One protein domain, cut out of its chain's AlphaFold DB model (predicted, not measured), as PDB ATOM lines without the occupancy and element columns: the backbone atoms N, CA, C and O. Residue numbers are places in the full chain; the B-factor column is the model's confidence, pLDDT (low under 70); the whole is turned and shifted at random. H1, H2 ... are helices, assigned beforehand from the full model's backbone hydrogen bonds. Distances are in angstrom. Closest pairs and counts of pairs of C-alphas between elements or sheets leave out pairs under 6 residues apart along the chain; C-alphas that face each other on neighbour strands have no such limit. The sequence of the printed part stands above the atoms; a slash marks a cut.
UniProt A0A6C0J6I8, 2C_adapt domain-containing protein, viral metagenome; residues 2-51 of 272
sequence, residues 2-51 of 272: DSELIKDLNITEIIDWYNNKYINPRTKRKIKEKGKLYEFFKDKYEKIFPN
ATOM      1  N   ASP A   2     119.108 146.906  22.188       45.53
ATOM      2  CA  ASP A   2     119.174 147.587  23.495       45.53
ATOM      3  C   ASP A   2     119.836 146.757  24.609       45.53
ATOM      4  O   ASP A   2     120.045 147.278  25.699       45.53
ATOM      5  N   SER A   3     120.196 145.489  24.369       46.75
ATOM      6  CA  SER A   3     120.725 144.611  25.429       46.75
ATOM      7  C   SER A   3     122.249 144.656  25.593       46.75
ATOM      8  O   SER A   3     122.735 144.428  26.693       46.75
ATOM      9  N   GLU A   4     123.026 144.996  24.557       45.31
ATOM     10  CA  GLU A   4     124.501 145.054  24.664       45.31
ATOM     11  C   GLU A   4     125.039 146.366  25.255       45.31
ATOM     12  O   GLU A   4     126.182 146.422  25.708       45.31
ATOM     13  N   LEU A   5     124.226 147.428  25.277       49.44
ATOM     14  CA  LEU A   5     124.620 148.747  25.788       49.44
ATOM     15  C   LEU A   5     124.522 148.858  27.318       49.44
ATOM     16  O   LEU A   5     125.145 149.750  27.889       49.44
ATOM     17  N   ILE A   6     123.806 147.933  27.968       53.91
ATOM     18  CA  ILE A   6     123.650 147.821  29.428       53.91
ATOM     19  C   ILE A   6     124.512 146.652  29.940       53.91
ATOM     20  O   ILE A   6     124.050 145.758  30.638       53.91
ATOM     21  N   LYS A   7     125.782 146.608  29.532       62.06
ATOM     22  CA  LYS A   7     126.811 145.816  30.227       62.06
ATOM     23  C   LYS A   7     127.419 146.675  31.327       62.06
ATOM     24  O   LYS A   7     127.601 147.872  31.091       62.06
ATOM     25  N   ASP A   8     127.779 146.074  32.460       72.38
ATOM     26  CA  ASP A   8     128.487 146.776  33.534       72.38
ATOM     27  C   ASP A   8     129.698 147.532  32.978       72.38
ATOM     28  O   ASP A   8     130.453 147.006  32.157       72.38
ATOM     29  N   LEU A   9     129.800 148.811  33.338       77.38
ATOM     30  CA  LEU A   9     130.911 149.681  32.962       77.38
ATOM     31  C   LEU A   9     132.073 149.438  33.907       77.38
ATOM     32  O   LEU A   9     131.859 149.265  35.106       77.38
ATOM     33  N   ASN A  10     133.290 149.476  33.377       85.56
ATOM     34  CA  ASN A  10     134.460 149.555  34.242       85.56
ATOM     35  C   ASN A  10     134.623 150.983  34.799       85.56
ATOM     36  O   ASN A  10     134.042 151.943  34.288       85.56
ATOM     37  N   ILE A  11     135.436 151.128  35.846       87.81
ATOM     38  CA  ILE A  11     135.656 152.409  36.536       87.81
ATOM     39  C   ILE A  11     136.148 153.504  35.587       87.81
ATOM     40  O   ILE A  11     135.654 154.631  35.632       87.81
ATOM     41  N   THR A  12     137.057 153.171  34.672       87.19
ATOM     42  CA  THR A  12     137.576 154.127  33.687       87.19
ATOM     43  C   THR A  12     136.473 154.649  32.764       87.19
ATOM     44  O   THR A  12     136.423 155.845  32.496       87.19
ATOM     45  N   GLU A  13     135.552 153.796  32.308       89.75
ATOM     46  CA  GLU A  13     134.408 154.200  31.481       89.75
ATOM     47  C   GLU A  13     133.439 155.115  32.244       89.75
ATOM     48  O   GLU A  13     132.901 156.060  31.663       89.75
ATOM     49  N   ILE A  14     133.230 154.855  33.538       90.38
ATOM     50  CA  ILE A  14     132.365 155.658  34.415       90.38
ATOM     51  C   ILE A  14     132.962 157.055  34.628       90.38
ATOM     52  O   ILE A  14     132.260 158.057  34.467       90.38
ATOM     53  N   ILE A  15     134.263 157.139  34.919       89.25
ATOM     54  CA  ILE A  15     134.966 158.419  35.089       89.25
ATOM     55  C   ILE A  15     135.062 159.176  33.751       89.25
ATOM     56  O   ILE A  15     134.830 160.385  33.704       89.25
ATOM     57  N   ASP A  16     135.342 158.480  32.643       88.94
ATOM     58  CA  ASP A  16     135.352 159.064  31.294       88.94
ATOM     59  C   ASP A  16     134.002 159.708  30.948       88.94
ATOM     60  O   ASP A  16     133.967 160.812  30.396       88.94
ATOM     61  N   TRP A  17     132.891 159.032  31.265       91.69
ATOM     62  CA  TRP A  17     131.557 159.593  31.069       91.69
ATOM     63  C   TRP A  17     131.337 160.832  31.937       91.69
ATOM     64  O   TRP A  17     130.837 161.835  31.435       91.69
ATOM     65  N   TYR A  18     131.736 160.808  33.207       89.94
ATOM     66  CA  TYR A  18     131.552 161.955  34.095       89.94
ATOM     67  C   TYR A  18     132.264 163.217  33.580       89.94
ATOM     68  O   TYR A  18     131.694 164.311  33.593       89.94
ATOM     69  N   ASN A  19     133.471 163.050  33.030       87.69
ATOM     70  CA  ASN A  19     134.236 164.132  32.406       87.69
ATOM     71  C   ASN A  19     133.598 164.652  31.104       87.69
ATOM     72  O   ASN A  19     133.869 165.777  30.685       87.69
ATOM     73  N   ASN A  20     132.754 163.854  30.444       91.50
ATOM     74  CA  ASN A  20     132.022 164.254  29.245       91.50
ATOM     75  C   ASN A  20     130.610 163.650  29.210       91.50
ATOM     76  O   ASN A  20     130.315 162.723  28.447       91.50
ATOM     77  N   LYS A  21     129.717 164.229  30.024       91.81
ATOM     78  CA  LYS A  21     128.379 163.688  30.335       91.81
ATOM     79  C   LYS A  21     127.473 163.489  29.112       91.81
ATOM     80  O   LYS A  21     126.498 162.743  29.178       91.81
ATOM     81  N   TYR A  22     127.797 164.121  27.981       92.94
ATOM     82  CA  TYR A  22     127.036 164.053  26.732       92.94
ATOM     83  C   TYR A  22     127.585 163.043  25.718       92.94
ATOM     84  O   TYR A  22     127.053 162.957  24.609       92.94
ATOM     85  N   ILE A  23     128.618 162.266  26.058       92.31
ATOM     86  CA  ILE A  23     129.213 161.256  25.175       92.31
ATOM     87  C   ILE A  23     129.189 159.883  25.849       92.31
ATOM     88  O   ILE A  23     129.594 159.717  26.992       92.31
ATOM     89  N   ASN A  24     128.748 158.860  25.115       89.50
ATOM     90  CA  ASN A  24     128.854 157.476  25.566       89.50
ATOM     91  C   ASN A  24     130.337 157.034  25.555       89.50
ATOM     92  O   ASN A  24     130.966 157.082  24.490       89.50
ATOM     93  N   PRO A  25     130.894 156.550  26.681       88.94
ATOM     94  CA  PRO A  25     132.320 156.247  26.796       88.94
ATOM     95  C   PRO A  25     132.773 155.093  25.886       88.94
ATOM     96  O   PRO A  25     133.916 155.111  25.430       88.94
ATOM     97  N   ARG A  26     131.878 154.155  25.540       86.56
ATOM     98  CA  ARG A  26     132.149 153.002  24.659       86.56
ATOM     99  C   ARG A  26     132.049 153.342  23.184       86.56
ATOM    100  O   ARG A  26     132.939 153.037  22.401       86.56
ATOM    101  N   THR A  27     130.938 153.962  22.795       88.94
ATOM    102  CA  THR A  27     130.622 154.179  21.372       88.94
ATOM    103  C   THR A  27     131.095 155.530  20.850       88.94
ATOM    104  O   THR A  27     131.041 155.766  19.645       88.94
ATOM    105  N   LYS A  28     131.499 156.437  21.749       89.94
ATOM    106  CA  LYS A  28     131.846 157.840  21.464       89.94
ATOM    107  C   LYS A  28     130.724 158.640  20.784       89.94
ATOM    108  O   LYS A  28     130.950 159.737  20.280       89.94
ATOM    109  N   ARG A  29     129.492 158.120  20.785       90.69
ATOM    110  CA  ARG A  29     128.305 158.799  20.247       90.69
ATOM    111  C   ARG A  29     127.713 159.747  21.282       90.69
ATOM    112  O   ARG A  29     127.772 159.478  22.481       90.69
ATOM    113  N   LYS A  30     127.091 160.828  20.803       93.19
ATOM    114  CA  LYS A  30     126.357 161.763  21.661       93.19
ATOM    115  C   LYS A  30     125.161 161.071  22.318       93.19
ATOM    116  O   LYS A  30     124.436 160.331  21.652       93.19
ATOM    117  N   ILE A  31     124.939 161.353  23.595       92.19
ATOM    118  CA  ILE A  31     123.759 160.937  24.355       92.19
ATOM    119  C   ILE A  31     122.947 162.163  24.773       92.19
ATOM    120  O   ILE A  31     123.482 163.262  24.904       92.19
ATOM    121  N   LYS A  32     121.634 161.983  24.936       90.88
ATOM    122  CA  LYS A  32     120.729 163.051  25.370       90.88
ATOM    123  C   LYS A  32     120.726 163.147  26.890       90.88
ATOM    124  O   LYS A  32     120.600 162.122  27.559       90.88
ATOM    125  N   GLU A  33     120.791 164.371  27.401       88.88
ATOM    126  CA  GLU A  33     120.534 164.667  28.811       88.88
ATOM    127  C   GLU A  33     119.164 164.111  29.219       88.88
ATOM    128  O   GLU A  33     118.216 164.176  28.430       88.88
ATOM    129  N   LYS A  34     119.063 163.525  30.416       88.75
ATOM    130  CA  LYS A  34     117.850 162.853  30.923       88.75
ATOM    131  C   LYS A  34     117.365 161.650  30.099       88.75
ATOM    132  O   LYS A  34     116.262 161.147  30.302       88.75
ATOM    133  N   GLY A  35     118.159 161.176  29.137       89.62
ATOM    134  CA  GLY A  35     117.889 159.928  28.426       89.62
ATOM    135  C   GLY A  35     118.215 158.704  29.285       89.62
ATOM    136  O   GLY A  35     119.043 158.783  30.184       89.62
ATOM    137  N   LYS A  36     117.645 157.534  28.953       90.69
ATOM    138  CA  LYS A  36     117.874 156.278  29.703       90.69
ATOM    139  C   LYS A  36     119.355 155.965  29.959       90.69
ATOM    140  O   LYS A  36     119.711 155.587  31.063       90.69
ATOM    141  N   LEU A  37     120.213 156.134  28.947       89.69
ATOM    142  CA  LEU A  37     121.660 155.908  29.082       89.69
ATOM    143  C   LEU A  37     122.345 156.956  29.966       89.69
ATOM    144  O   LEU A  37     123.287 156.619  30.669       89.69
ATOM    145  N   TYR A  38     121.886 158.208  29.918       92.38
ATOM    146  CA  TYR A  38     122.427 159.279  30.749       92.38
ATOM    147  C   TYR A  38     122.127 159.012  32.224       92.38
ATOM    148  O   TYR A  38     123.049 159.010  33.029       92.38
ATOM    149  N   GLU A  39     120.866 158.717  32.554       92.62
ATOM    150  CA  GLU A  39     120.466 158.375  33.926       92.62
ATOM    151  C   GLU A  39     121.156 157.089  34.399       92.62
ATOM    152  O   GLU A  39     121.682 157.054  35.499       92.62
ATOM    153  N   PHE A  40     121.292 156.070  33.540       91.31
ATOM    154  CA  PHE A  40     122.042 154.857  33.885       91.31
ATOM    155  C   PHE A  40     123.506 155.139  34.264       91.31
ATOM    156  O   PHE A  40     124.003 154.598  35.251       91.31
ATOM    157  N   PHE A  41     124.215 155.964  33.487       91.38
ATOM    158  CA  PHE A  41     125.598 156.321  33.805       91.38
ATOM    159  C   PHE A  41     125.693 157.195  35.056       91.38
ATOM    160  O   PHE A  41     126.597 156.996  35.865       91.38
ATOM    161  N   LYS A  42     124.736 158.109  35.235       92.19
ATOM    162  CA  LYS A  42     124.624 158.955  36.419       92.19
ATOM    163  C   LYS A  42     124.429 158.125  37.683       92.19
ATOM    164  O   LYS A  42     125.235 158.254  38.595       92.19
ATOM    165  N   ASP A  43     123.463 157.213  37.688       91.12
ATOM    166  CA  ASP A  43     123.188 156.322  38.818       91.12
ATOM    167  C   ASP A  43     124.417 155.471  39.169       91.12
ATOM    168  O   ASP A  43     124.755 155.288  40.339       91.12
ATOM    169  N   LYS A  44     125.124 154.955  38.153       90.12
ATOM    170  CA  LYS A  44     126.366 154.195  38.358       90.12
ATOM    171  C   LYS A  44     127.473 155.061  38.956       90.12
ATOM    172  O   LYS A  44     128.167 154.590  39.850       90.12
ATOM    173  N   TYR A  45     127.637 156.295  38.482       91.38
ATOM    174  CA  TYR A  45     128.630 157.221  39.024       91.38
ATOM    175  C   TYR A  45     128.307 157.591  40.471       91.38
ATOM    176  O   TYR A  45     129.157 157.412  41.331       91.38
ATOM    177  N   GLU A  46     127.082 158.031  40.760       91.31
ATOM    178  CA  GLU A  46     126.658 158.459  42.102       91.31
ATOM    179  C   GLU A  46     126.724 157.317  43.122       91.31
ATOM    180  O   GLU A  46     127.054 157.543  44.284       91.31
ATOM    181  N   LYS A  47     126.490 156.071  42.688       88.94
ATOM    182  CA  LYS A  47     126.658 154.893  43.544       88.94
ATOM    183  C   LYS A  47     128.114 154.670  43.972       88.94
ATOM    184  O   LYS A  47     128.345 154.189  45.077       88.94
ATOM    185  N   ILE A  48     129.077 154.966  43.100       88.56
ATOM    186  CA  ILE A  48     130.511 154.742  43.356       88.56
ATOM    187  C   ILE A  48     131.150 155.983  43.998       88.56
ATOM    188  O   ILE A  48     132.015 155.862  44.859       88.56
ATOM    189  N   PHE A  49     130.698 157.175  43.609       90.75
ATOM    190  CA  PHE A  49     131.265 158.474  43.965       90.75
ATOM    191  C   PHE A  49     130.177 159.430  44.501       90.75
ATOM    192  O   PHE A  49     129.874 160.447  43.872       90.75
ATOM    193  N   PRO A  50     129.576 159.145  45.672       80.50
ATOM    194  CA  PRO A  50     128.422 159.891  46.192       80.50
ATOM    195  C   PRO A  50     128.709 161.366  46.526       80.50
ATOM    196  O   PRO A  50     127.782 162.166  46.600       80.50
ATOM    197  N   ASN A  51     129.982 161.738  46.691       83.38
ATOM    198  CA  ASN A  51     130.423 163.098  47.029       83.38
ATOM    199  C   ASN A  51     131.090 163.832  45.855       83.38
ATOM    200  O   ASN A  51     131.815 164.805  46.071       83.38
TER     201      ASN A  51
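Overview. This is residues 2 to 51 of the 272 residues of the protein "2C_adapt domain-containing protein" of viral metagenome (UniProt A0A6C0J6I8). The longer helix H2 is crossed steeply by the shorter H1, and a long loop, residues 20 to 35, leads from the end of H1 round to the start of H2. The printed part has 50 residues with two named helices, H1 then H2, and no named strand. The class is all helix, though named elements hold 22 of the 50 residues. It is compact, with a radius of gyration of the C-alphas of 10.0 A and spans of 28 by 20 by 17 A.

Along the chain. H2, residues 36 to 48, is 18.7 A long and ends at C-alpha 48 (130.511, 154.742, 43.356). H1, residues 11 to 19, begins at C-alpha 11 (135.656, 152.409, 36.536).

Arrangement. H2 touches H1 with residues 41 to 45 alone; the closest C-alphas, of Tyr 45 and Ile 14, are 6.1 A apart. They run opposite ways at a steep tilt of 66 degrees. In both helices every O i to N i+4 pair is within hydrogen-bond range.

Size, cuts and confidence. The C-alphas farthest apart, of Asp 2 and Asn 51, are 30.3 A apart. The printed part has no cut. The link from H1 to H2 is long, 16 residues. Residues 2 to 7 have pLDDT under 70.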